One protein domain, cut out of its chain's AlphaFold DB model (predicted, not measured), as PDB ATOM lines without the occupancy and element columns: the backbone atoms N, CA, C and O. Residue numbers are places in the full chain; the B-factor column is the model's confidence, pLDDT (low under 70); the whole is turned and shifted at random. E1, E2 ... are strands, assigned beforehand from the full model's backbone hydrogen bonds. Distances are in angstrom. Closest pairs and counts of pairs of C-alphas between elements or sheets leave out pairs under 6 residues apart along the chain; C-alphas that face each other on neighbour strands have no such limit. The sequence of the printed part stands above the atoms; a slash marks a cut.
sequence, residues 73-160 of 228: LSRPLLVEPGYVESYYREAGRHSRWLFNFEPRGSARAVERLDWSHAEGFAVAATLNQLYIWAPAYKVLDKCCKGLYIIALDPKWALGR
ATOM      1  N   LEU A  73      23.588 -22.535  55.039       81.69
ATOM      2  CA  LEU A  73      22.138 -22.658  55.077       81.69
ATOM      3  C   LEU A  73      21.768 -23.896  55.889       81.69
ATOM      4  O   LEU A  73      22.264 -24.985  55.610       81.69
ATOM      5  N   SER A  74      20.864 -23.754  56.858       83.50
ATOM      6  CA  SER A  74      20.405 -24.892  57.675       83.50
ATOM      7  C   SER A  74      19.605 -25.932  56.877       83.50
ATOM      8  O   SER A  74      19.438 -27.070  57.309       83.50
ATOM      9  N   ARG A  75      19.118 -25.553  55.690       86.94
ATOM     10  CA  ARG A  75      18.525 -26.439  54.680       86.94
ATOM     11  C   ARG A  75      18.683 -25.828  53.283       86.94
ATOM     12  O   ARG A  75      18.832 -24.608  53.187       86.94
ATOM     13  N   PRO A  76      18.558 -26.618  52.201       90.00
ATOM     14  CA  PRO A  76      18.555 -26.079  50.847       90.00
ATOM     15  C   PRO A  76      17.483 -24.996  50.668       90.00
ATOM     16  O   PRO A  76      16.341 -25.158  51.115       90.00
ATOM     17  N   LEU A  77      17.849 -23.903  49.999       90.50
ATOM     18  CA  LEU A  77      16.976 -22.756  49.754       90.50
ATOM     19  C   LEU A  77      16.772 -22.558  48.251       90.50
ATOM     20  O   LEU A  77      17.748 -22.455  47.506       90.50
ATOM     21  N   LEU A  78      15.519 -22.472  47.790       94.56
ATOM     22  CA  LEU A  78      15.234 -22.129  46.399       94.56
ATOM     23  C   LEU A  78      15.410 -20.624  46.186       94.56
ATOM     24  O   LEU A  78      14.659 -19.807  46.737       94.56
ATOM     25  N   VAL A  79      16.390 -20.267  45.359       94.12
ATOM     26  CA  VAL A  79      16.771 -18.879  45.092       94.12
ATOM     27  C   VAL A  79      16.996 -18.623  43.608       94.12
ATOM     28  O   VAL A  79      17.327 -19.525  42.845       94.12
ATOM     29  N   GLU A  80      16.855 -17.369  43.204       96.12
ATOM     30  CA  GLU A  80      17.234 -16.869  41.882       96.12
ATOM     31  C   GLU A  80      18.400 -15.875  42.051       96.12
ATOM     32  O   GLU A  80      18.236 -14.898  42.790       96.12
ATOM     33  N   PRO A  81      19.591 -16.130  41.469       94.69
ATOM     34  CA  PRO A  81      20.730 -15.211  41.533       94.69
ATOM     35  C   PRO A  81      20.511 -13.980  40.651       94.69
ATOM     36  O   PRO A  81      19.945 -14.076  39.560       94.69
ATOM     37  N   GLY A  82      21.021 -12.833  41.081       92.00
ATOM     38  CA  GLY A  82      20.882 -11.590  40.340       92.00
ATOM     39  C   GLY A  82      21.489 -10.394  41.053       92.00
ATOM     40  O   GLY A  82      22.366 -10.534  41.900       92.00
ATOM     41  N   TYR A  83      21.003  -9.209  40.705       87.94
ATOM     42  CA  TYR A  83      21.356  -7.957  41.360       87.94
ATOM     43  C   TYR A  83      20.104  -7.270  41.865       87.94
ATOM     44  O   TYR A  83      19.080  -7.242  41.184       87.94
ATOM     45  N   VAL A  84      20.194  -6.704  43.062       84.12
ATOM     46  CA  VAL A  84      19.218  -5.722  43.524       84.12
ATOM     47  C   VAL A  84      19.740  -4.348  43.153       84.12
ATOM     48  O   VAL A  84      20.844  -3.976  43.548       84.12
ATOM     49  N   GLU A  85      18.909  -3.600  42.442       76.25
ATOM     50  CA  GLU A  85      19.044  -2.164  42.286       76.25
ATOM     51  C   GLU A  85      17.988  -1.491  43.163       76.25
ATOM     52  O   GLU A  85      16.783  -1.669  42.976       76.25
ATOM     53  N   SER A  86      18.432  -0.726  44.152       70.44
ATOM     54  CA  SER A  86      17.557   0.070  45.003       70.44
ATOM     55  C   SER A  86      18.004   1.517  44.952       70.44
ATOM     56  O   SER A  86      19.123   1.843  45.335       70.44
ATOM     57  N   TYR A  87      17.097   2.390  44.531       62.75
ATOM     58  CA  TYR A  87      17.286   3.829  44.559       62.75
ATOM     59  C   TYR A  87      16.229   4.457  45.454       62.75
ATOM     60  O   TYR A  87      15.027   4.398  45.183       62.75
ATOM     61  N   TYR A  88      16.687   5.070  46.532       59.59
ATOM     62  CA  TYR A  88      15.870   5.832  47.454       59.59
ATOM     63  C   TYR A  88      16.219   7.308  47.315       59.59
ATOM     64  O   TYR A  88      17.378   7.690  47.474       59.59
ATOM     65  N   ARG A  89      15.219   8.141  47.016       52.28
ATOM     66  CA  ARG A  89      15.359   9.599  46.990       52.28
ATOM     67  C   ARG A  89      14.357  10.238  47.934       52.28
ATOM     68  O   ARG A  89      13.164  10.293  47.629       52.28
ATOM     69  N   GLU A  90      14.859  10.805  49.021       54.22
ATOM     70  CA  GLU A  90      14.113  11.662  49.936       54.22
ATOM     71  C   GLU A  90      14.229  13.127  49.491       54.22
ATOM     72  O   GLU A  90      15.045  13.896  49.978       54.22
ATOM     73  N   ALA A  91      13.416  13.560  48.527       38.91
ATOM     74  CA  ALA A  91      13.298  14.984  48.197       38.91
ATOM     75  C   ALA A  91      11.915  15.502  48.625       38.91
ATOM     76  O   ALA A  91      10.991  15.577  47.815       38.91
ATOM     77  N   GLY A  92      11.760  15.839  49.910       46.03
ATOM     78  CA  GLY A  92      10.527  16.434  50.444       46.03
ATOM     79  C   GLY A  92       9.291  15.522  50.345       46.03
ATOM     80  O   GLY A  92       9.401  14.307  50.461       46.03
ATOM     81  N   ARG A  93       8.095  16.104  50.126       37.53
ATOM     82  CA  ARG A  93       6.771  15.421  50.155       37.53
ATOM     83  C   ARG A  93       6.562  14.297  49.119       37.53
ATOM     84  O   ARG A  93       5.489  13.700  49.096       37.53
ATOM     85  N   HIS A  94       7.550  13.997  48.279       43.78
ATOM     86  CA  HIS A  94       7.458  12.979  47.232       43.78
ATOM     87  C   HIS A  94       8.680  12.057  47.262       43.78
ATOM     88  O   HIS A  94       9.468  12.017  46.309       43.78
ATOM     89  N   SER A  95       8.841  11.321  48.366       46.22
ATOM     90  CA  SER A  95       9.800  10.221  48.414       46.22
ATOM     91  C   SER A  95       9.460   9.217  47.313       46.22
ATOM     92  O   SER A  95       8.310   8.814  47.125       46.22
ATOM     93  N   ARG A  96      10.470   8.855  46.521       50.97
ATOM     94  CA  ARG A  96      10.341   7.824  45.491       50.97
ATOM     95  C   ARG A  96      11.363   6.750  45.799       50.97
ATOM     96  O   ARG A  96      12.563   7.013  45.779       50.97
ATOM     97  N   TRP A  97      10.856   5.558  46.078       59.53
ATOM     98  CA  TRP A  97      11.659   4.356  46.196       59.53
ATOM     99  C   TRP A  97      11.483   3.540  44.920       59.53
ATOM    100  O   TRP A  97      10.364   3.194  44.538       59.53
ATOM    101  N   LEU A  98      12.589   3.304  44.224       62.81
ATOM    102  CA  LEU A  98      12.676   2.382  43.105       62.81
ATOM    103  C   LEU A  98      13.432   1.151  43.585       62.81
ATOM    104  O   LEU A  98      14.496   1.266  44.186       62.81
ATOM    105  N   PHE A  99      12.860  -0.012  43.313       74.94
ATOM    106  CA  PHE A  99      13.460  -1.298  43.609       74.94
ATOM    107  C   PHE A  99      13.296  -2.179  42.375       74.94
ATOM    108  O   PHE A  99      12.171  -2.410  41.927       74.94
ATOM    109  N   ASN A 100      14.408  -2.663  41.839       78.19
ATOM    110  CA  ASN A 100      14.449  -3.575  40.712       78.19
ATOM    111  C   ASN A 100      15.341  -4.775  41.044       78.19
ATOM    112  O   ASN A 100      16.304  -4.667  41.804       78.19
ATOM    113  N   PHE A 101      15.002  -5.927  40.475       84.56
ATOM    114  CA  PHE A 101      15.816  -7.129  40.573       84.56
ATOM    115  C   PHE A 101      16.175  -7.609  39.172       84.56
ATOM    116  O   PHE A 101      15.291  -7.931  38.379       84.56
ATOM    117  N   GLU A 102      17.472  -7.678  38.892       88.38
ATOM    118  CA  GLU A 102      18.021  -8.121  37.617       88.38
ATOM    119  C   GLU A 102      18.516  -9.567  37.732       88.38
ATOM    120  O   GLU A 102      19.576  -9.800  38.322       88.38
ATOM    121  N   PRO A 103      17.793 -10.561  37.190       89.81
ATOM    122  CA  PRO A 103      18.230 -11.949  37.253       89.81
ATOM    123  C   PRO A 103      19.500 -12.162  36.417       89.81
ATOM    124  O   PRO A 103      19.625 -11.666  35.298       89.81
ATOM    125  N   ARG A 104      20.444 -12.939  36.955       88.38
ATOM    126  CA  ARG A 104      21.706 -13.323  36.288       88.38
ATOM    127  C   ARG A 104      21.828 -14.826  36.053       88.38
ATOM    128  O   ARG A 104      22.872 -15.314  35.633       88.38
ATOM    129  N   GLY A 105      20.757 -15.567  36.314       88.62
ATOM    130  CA  GLY A 105      20.687 -17.003  36.104       88.62
ATOM    131  C   GLY A 105      19.303 -17.543  36.430       88.62
ATOM    132  O   GLY A 105      18.412 -16.804  36.845       88.62
ATOM    133  N   SER A 106      19.126 -18.845  36.235       92.38
ATOM    134  CA  SER A 106      17.880 -19.529  36.565       92.38
ATOM    135  C   SER A 106      17.737 -19.765  38.069       92.38
ATOM    136  O   SER A 106      18.712 -19.836  38.823       92.38
ATOM    137  N   ALA A 107      16.485 -19.927  38.498       94.38
ATOM    138  CA  ALA A 107      16.170 -20.390  39.838       94.38
ATOM    139  C   ALA A 107      16.826 -21.753  40.110       94.38
ATOM    140  O   ALA A 107      16.709 -22.683  39.309       94.38
ATOM    141  N   ARG A 108      17.487 -21.873  41.259       93.62
ATOM    142  CA  ARG A 108      18.185 -23.084  41.690       93.62
ATOM    143  C   ARG A 108      18.061 -23.269  43.196       93.62
ATOM    144  O   ARG A 108      18.002 -22.301  43.952       93.62
ATOM    145  N   ALA A 109      18.004 -24.523  43.630       93.50
ATOM    146  CA  ALA A 109      18.168 -24.848  45.037       93.50
ATOM    147  C   ALA A 109      19.658 -24.758  45.373       93.50
ATOM    148  O   ALA A 109      20.482 -25.340  44.669       93.50
ATOM    149  N   VAL A 110      19.999 -24.009  46.417       89.12
ATOM    150  CA  VAL A 110      21.381 -23.876  46.883       89.12
ATOM    151  C   VAL A 110      21.492 -24.367  48.317       89.12
ATOM    152  O   VAL A 110      20.658 -24.047  49.161       89.12
ATOM    153  N   GLU A 111      22.537 -25.139  48.586       87.25
ATOM    154  CA  GLU A 111      22.918 -25.564  49.940       87.25
ATOM    155  C   GLU A 111      23.849 -24.541  50.602       87.25
ATOM    156  O   GLU A 111      23.967 -24.476  51.823       87.25
ATOM    157  N   ARG A 112      24.491 -23.692  49.790       86.06
ATOM    158  CA  ARG A 112      25.356 -22.607  50.240       86.06
ATOM    159  C   ARG A 112      25.263 -21.409  49.303       86.06
ATOM    160  O   ARG A 112      25.144 -21.563  48.091       86.06
ATOM    161  N   LEU A 113      25.366 -20.212  49.871       84.56
ATOM    162  CA  LEU A 113      25.474 -18.970  49.110       84.56
ATOM    163  C   LEU A 113      26.928 -18.791  48.643       84.56
ATOM    164  O   LEU A 113      27.801 -18.441  49.432       84.56
ATOM    165  N   ASP A 114      27.191 -19.077  47.369       84.81
ATOM    166  CA  ASP A 114      28.533 -19.065  46.759       84.81
ATOM    167  C   ASP A 114      28.910 -17.737  46.075       84.81
ATOM    168  O   ASP A 114      30.066 -17.541  45.711       84.81
ATOM    169  N   TRP A 115      27.943 -16.827  45.910       87.44
ATOM    170  CA  TRP A 115      28.078 -15.521  45.249       87.44
ATOM    171  C   TRP A 115      28.849 -15.551  43.922       87.44
ATOM    172  O   TRP A 115      29.434 -14.552  43.519       87.44
ATOM    173  N   SER A 116      28.822 -16.675  43.200       85.44
ATOM    174  CA  SER A 116      29.611 -16.858  41.975       85.44
ATOM    175  C   SER A 116      29.185 -15.936  40.825       85.44
ATOM    176  O   SER A 116      29.912 -15.789  39.851       85.44
ATOM    177  N   HIS A 117      27.995 -15.341  40.927       83.56
ATOM    178  CA  HIS A 117      27.446 -14.364  39.984       83.56
ATOM    179  C   HIS A 117      27.851 -12.911  40.309       83.56
ATOM    180  O   HIS A 117      27.456 -11.991  39.591       83.56
ATOM    181  N   ALA A 118      28.574 -12.683  41.413       83.62
ATOM    182  CA  ALA A 118      29.022 -11.360  41.823       83.62
ATOM    183  C   ALA A 118      30.241 -10.920  40.994       83.62
ATOM    184  O   ALA A 118      31.309 -11.521  41.059       83.62
ATOM    185  N   GLU A 119      30.073  -9.837  40.245       78.69
ATOM    186  CA  GLU A 119      31.098  -9.156  39.445       78.69
ATOM    187  C   GLU A 119      31.577  -7.882  40.153       78.69
ATOM    188  O   GLU A 119      32.700  -7.426  39.954       78.69
ATOM    189  N   GLY A 120      30.732  -7.319  41.016       75.56
ATOM    190  CA  GLY A 120      31.041  -6.149  41.817       75.56
ATOM    191  C   GLY A 120      29.842  -5.702  42.642       75.56
ATOM    192  O   GLY A 120      28.773  -6.303  42.581       75.56
ATOM    193  N   PHE A 121      30.009  -4.624  43.400       74.94
ATOM    194  CA  PHE A 121      28.886  -3.866  43.947       74.94
ATOM    195  C   PHE A 121      29.195  -2.368  43.928       74.94
ATOM    196  O   PHE A 121      30.360  -1.954  43.935       74.94
ATOM    197  N   ALA A 122      28.139  -1.562  43.938       62.38
ATOM    198  CA  ALA A 122      28.200  -0.119  44.080       62.38
ATOM    199  C   ALA A 122      27.196   0.331  45.143       62.38
ATOM    200  O   ALA A 122      26.020  -0.033  45.116       62.38
ATOM    201  N   VAL A 123      27.669   1.145  46.080       65.56
ATOM    202  CA  VAL A 123      26.816   1.856  47.031       65.56
ATOM    203  C   VAL A 123      27.201   3.319  46.952       65.56
ATOM    204  O   VAL A 123      28.364   3.666  47.148       65.56
ATOM    205  N   ALA A 124      26.227   4.170  46.659       54.62
ATOM    206  CA  ALA A 124      26.397   5.611  46.675       54.62
ATOM    207  C   ALA A 124      25.333   6.216  47.581       54.62
ATOM    208  O   ALA A 124      24.158   5.859  47.510       54.62
ATOM    209  N   ALA A 125      25.749   7.136  48.439       59.81
ATOM    210  CA  ALA A 125      24.851   7.831  49.340       59.81
ATOM    211  C   ALA A 125      25.122   9.333  49.287       59.81
ATOM    212  O   ALA A 125      26.263   9.774  49.157       59.81
ATOM    213  N   THR A 126      24.061  10.119  49.410       52.97
ATOM    214  CA  THR A 126      24.119  11.556  49.685       52.97
ATOM    215  C   THR A 126      23.298  11.839  50.947       52.97
ATOM    216  O   THR A 126      22.737  10.918  51.537       52.97
ATOM    217  N   LEU A 127      23.197  13.106  51.364       54.72
ATOM    218  CA  LEU A 127      22.408  13.522  52.535       54.72
ATOM    219  C   LEU A 127      20.987  12.930  52.576       54.72
ATOM    220  O   LEU A 127      20.465  12.693  53.659       54.72
ATOM    221  N   ASN A 128      20.366  12.708  51.417       60.72
ATOM    222  CA  ASN A 128      18.979  12.262  51.293       60.72
ATOM    223  C   ASN A 128      18.751  11.255  50.152       60.72
ATOM    224  O   ASN A 128      17.621  11.071  49.692       60.72
ATOM    225  N   GLN A 129      19.814  10.645  49.629       56.38
ATOM    226  CA  GLN A 129      19.712   9.658  48.558       56.38
ATOM    227  C   GLN A 129      20.559   8.441  48.883       56.38
ATOM    228  O   GLN A 129      21.670   8.578  49.387       56.38
ATOM    229  N   LEU A 130      20.045   7.261  48.555       59.56
ATOM    230  CA  LEU A 130      20.765   6.003  48.669       59.56
ATOM    231  C   LEU A 130      20.558   5.201  47.390       59.56
ATOM    232  O   LEU A 130      19.434   4.836  47.050       59.56
ATOM    233  N   TYR A 131      21.652   4.933  46.696       62.38
ATOM    234  CA  TYR A 131      21.721   4.016  45.573       62.38
ATOM    235  C   TYR A 131      22.500   2.773  45.990       62.38
ATOM    236  O   TYR A 131      23.612   2.871  46.513       62.38
ATOM    237  N   ILE A 132      21.914   1.605  45.754       70.38
ATOM    238  CA  ILE A 132      22.534   0.304  45.985       70.38
ATOM    239  C   ILE A 132      22.375  -0.503  44.707       70.38
ATOM    240  O   ILE A 132      21.251  -0.750  44.279       70.38
ATOM    241  N   TRP A 133      23.493  -0.961  44.158       77.62
ATOM    242  CA  TRP A 133      23.556  -2.028  43.172       77.62
ATOM    243  C   TRP A 133      24.449  -3.124  43.741       77.62
ATOM    244  O   TRP A 133      25.652  -2.927  43.924       77.62
ATOM    245  N   ALA A 134      23.853  -4.254  44.111       81.19
ATOM    246  CA  ALA A 134      24.563  -5.298  44.841       81.19
ATOM    247  C   ALA A 134      24.125  -6.700  44.405       81.19
ATOM    248  O   ALA A 134      22.944  -6.895  44.087       81.19
ATOM    249  N   PRO A 135      25.049  -7.680  44.423       87.00
ATOM    250  CA  PRO A 135      24.720  -9.062  44.129       87.00
ATOM    251  C   PRO A 135      23.727  -9.575  45.170       87.00
ATOM    252  O   PRO A 135      23.849  -9.315  46.374       87.00
ATOM    253  N   ALA A 136      22.715 -10.286  44.693       90.62
ATOM    254  CA  ALA A 136      21.579 -10.680  45.497       90.62
ATOM    255  C   ALA A 136      21.002 -12.029  45.069       90.62
ATOM    256  O   ALA A 136      20.985 -12.400  43.898       90.62
ATOM    257  N   TYR A 137      20.430 -12.727  46.041       90.81
ATOM    258  CA  TYR A 137      19.595 -13.899  45.830       90.81
ATOM    259  C   TYR A 137      18.146 -13.563  46.170       90.81
ATOM    260  O   TYR A 137      17.833 -13.226  47.314       90.81
ATOM    261  N   LYS A 138      17.242 -13.685  45.198       93.69
ATOM    262  CA  LYS A 138      15.797 -13.583  45.430       93.69
ATOM    263  C   LYS A 138      15.269 -14.914  45.950       93.69
ATOM    264  O   LYS A 138      15.391 -15.938  45.283       93.69
ATOM    265  N   VAL A 139      14.650 -14.899  47.125       92.19
ATOM    266  CA  VAL A 139      14.124 -16.105  47.775       92.19
ATOM    267  C   VAL A 139      12.764 -16.472  47.187       92.19
ATOM    268  O   VAL A 139      11.819 -15.672  47.197       92.19
ATOM    269  N   LEU A 140      12.655 -17.705  46.693       92.94
ATOM    270  CA  LEU A 140      11.445 -18.247  46.067       92.94
ATOM    271  C   LEU A 140      10.694 -19.232  46.973       92.94
ATOM    272  O   LEU A 140       9.505 -19.483  46.758       92.94
ATOM    273  N   ASP A 141      11.363 -19.738  48.010       88.94
ATOM    274  CA  ASP A 141      10.803 -20.613  49.039       88.94
ATOM    275  C   ASP A 141       9.545 -20.026  49.699       88.94
ATOM    276  O   ASP A 141       9.506 -18.855  50.081       88.94
ATOM    277  N   LYS A 142       8.516 -20.858  49.920       85.88
ATOM    278  CA  LYS A 142       7.217 -20.418  50.474       85.88
ATOM    279  C   LYS A 142       7.340 -19.672  51.808       85.88
ATOM    280  O   LYS A 142       6.561 -18.754  52.054       85.88
ATOM    281  N   CYS A 143       8.295 -20.049  52.659       81.75
ATOM    282  CA  CYS A 143       8.460 -19.453  53.985       81.75
ATOM    283  C   CYS A 143       8.845 -17.967  53.931       81.75
ATOM    284  O   CYS A 143       8.383 -17.203  54.777       81.75
ATOM    285  N   CYS A 144       9.642 -17.574  52.930       81.50
ATOM    286  CA  CYS A 144      10.333 -16.282  52.853       81.50
ATOM    287  C   CYS A 144      10.225 -15.640  51.457       81.50
ATOM    288  O   CYS A 144      10.990 -14.741  51.115       81.50
ATOM    289  N   LYS A 145       9.260 -16.092  50.644       86.44
ATOM    290  CA  LYS A 145       9.079 -15.650  49.259       86.44
ATOM    291  C   LYS A 145       8.989 -14.129  49.162       86.44
ATOM    292  O   LYS A 145       8.165 -13.508  49.853       86.44
ATOM    293  N   GLY A 146       9.785 -13.577  48.249       77.88
ATOM    294  CA  GLY A 146       9.863 -12.144  47.959       77.88
ATOM    295  C   GLY A 146      10.878 -11.380  48.808       77.88
ATOM    296  O   GLY A 146      10.978 -10.168  48.649       77.88
ATOM    297  N   LEU A 147      11.612 -12.060  49.696       82.88
ATOM    298  CA  LEU A 147      12.792 -11.495  50.347       82.88
ATOM    299  C   LEU A 147      14.030 -11.656  49.461       82.88
ATOM    300  O   LEU A 147      14.087 -12.546  48.610       82.88
ATOM    301  N   TYR A 148      15.020 -10.800  49.696       84.38
ATOM    302  CA  TYR A 148      16.298 -10.799  48.995       84.38
ATOM    303  C   TYR A 148      17.416 -10.936  50.021       84.38
ATOM    304  O   TYR A 148      17.384 -10.281  51.062       84.38
ATOM    305  N   ILE A 149      18.390 -11.789  49.730       84.56
ATOM    306  CA  ILE A 149      19.628 -11.903  50.499       84.56
ATOM    307  C   ILE A 149      20.691 -11.159  49.703       84.56
ATOM    308  O   ILE A 149      20.886 -11.472  48.532       84.56
ATOM    309  N   ILE A 150      21.361 -10.189  50.316       81.88
ATOM    310  CA  ILE A 150      22.399  -9.367  49.682       81.88
ATOM    311  C   ILE A 150      23.716  -9.631  50.410       81.88
ATOM    312  O   ILE A 150      23.720  -9.750  51.636       81.88
ATOM    313  N   ALA A 151      24.824  -9.690  49.675       72.12
ATOM    314  CA  ALA A 151      26.160  -9.677  50.261       72.12
ATOM    315  C   ALA A 151      26.974  -8.501  49.737       72.12
ATOM    316  O   ALA A 151      26.968  -8.187  48.550       72.12
ATOM    317  N   LEU A 152      27.716  -7.888  50.653       65.19
ATOM    318  CA  LEU A 152      28.658  -6.815  50.377       65.19
ATOM    319  C   LEU A 152      30.024  -7.276  50.882       65.19
ATOM    320  O   LEU A 152      30.399  -6.997  52.018       65.19
ATOM    321  N   ASP A 153      30.746  -8.044  50.065       66.62
ATOM    322  CA  ASP A 153      32.143  -8.359  50.360       66.62
ATOM    323  C   ASP A 153      33.009  -7.211  49.840       66.62
ATOM    324  O   ASP A 153      33.011  -6.972  48.628       66.62
ATOM    325  N   PRO A 154      33.771  -6.519  50.707       57.22
ATOM    326  CA  PRO A 154      34.598  -5.401  50.298       57.22
ATOM    327  C   PRO A 154      35.459  -5.712  49.064       57.22
ATOM    328  O   PRO A 154      35.626  -4.816  48.239       57.22
ATOM    329  N   LYS A 155      35.957  -6.946  48.881       63.09
ATOM    330  CA  LYS A 155      36.797  -7.340  47.727       63.09
ATOM    331  C   LYS A 155      36.135  -7.123  46.358       63.09
ATOM    332  O   LYS A 155      36.842  -7.013  45.364       63.09
ATOM    333  N   TRP A 156      34.807  -7.041  46.317       61.28
ATOM    334  CA  TRP A 156      34.006  -6.787  45.117       61.28
ATOM    335  C   TRP A 156      33.734  -5.297  44.871       61.28
ATOM    336  O   TRP A 156      33.035  -4.947  43.922       61.28
ATOM    337  N   ALA A 157      34.245  -4.400  45.717       59.69
ATOM    338  CA  ALA A 157      34.044  -2.969  45.527       59.69
ATOM    339  C   ALA A 157      34.710  -2.511  44.222       59.69
ATOM    340  O   ALA A 157      35.923  -2.658  44.036       59.69
ATOM    341  N   LEU A 158      33.914  -1.925  43.331       55.31
ATOM    342  CA  LEU A 158      34.407  -1.334  42.094       55.31
ATOM    343  C   LEU A 158      35.272  -0.099  42.429       55.31
ATOM    344  O   LEU A 158      34.823   0.791  43.144       55.31
ATOM    345  N   GLY A 159      36.519  -0.043  41.936       54.12
ATOM    346  CA  GLY A 159      37.382   1.153  42.046       54.12
ATOM    347  C   GLY A 159      38.462   1.170  43.147       54.12
ATOM    348  O   GLY A 159      38.952   2.240  43.496       54.12
ATOM    349  N   ARG A 160      38.881   0.018  43.686       52.50
ATOM    350  CA  ARG A 160      39.936  -0.093  44.721       52.50
ATOM    351  C   ARG A 160      41.364   0.207  44.225       52.50
ATOM    352  O   ARG A 160      42.143  -0.709  43.974       52.50
TER     353      ARG A 160
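This is residues 73 to 160 of the 228 residues of an uncharacterized protein of Pyrobaculum aerophilum (UniProt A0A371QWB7). One twisted sheet is built round two long, bent strands side by side, E1 and E5, with E2 and E4 along their outer sides at one end and short E3 and E6 beside them toward the other. Residues 151 to 160 lead away from E6. The printed part has 88 residues, with six named strands, E1 to E6 in chain order, and no named helix; it is all strand, with 43 residues in named elements, under half. The branched sheet is antiparallel throughout its neighbour pairs. It is only just compact, close to loose, with a radius of gyration of the C-alphas of 14.5 A and spans of 43 by 34 by 21 A.

E1, residues 77 to 89, begins at C-alpha 77 (16.976, -22.756, 49.754), measures 32.5 A and bends by 68 degrees at residue 81. E2, residues 96 to 103, measures 22.8 A. E3 is residues 108 to 110 and E4 residues 122 to 126. E5, residues 129 to 139, measures 26.4 A and bends by 78 degrees at residue 135. E6, residues 148 to 150, ends at C-alpha 150 (22.399, -9.367, 49.682).

E1 and E5 are antiparallel at 169 degrees, with N 84 and O 134 2.9 A apart. E2 and E3 lie on one side of E1, E5 on the other. Hairpin E1 and E2 has N 85 and O 100 at 2.9 A; E1 and E3 have N 79 and O 108 at 3.0 A. E4, E5 and E6 form a meander, each strand the antiparallel neighbour of the one before, with N 124 and O 131 at 2.9 A and N 137 and O 149 at 2.8 A. E2 and E4 are apart.

The C-alphas farthest apart, of Arg 93 and Glu 111, are 44.1 A apart. The printed part has no cut; the link E3 to E4 is long. Model pLDDT is under 70 at residues 87 to 98, 122 to 131 and 152 to 160.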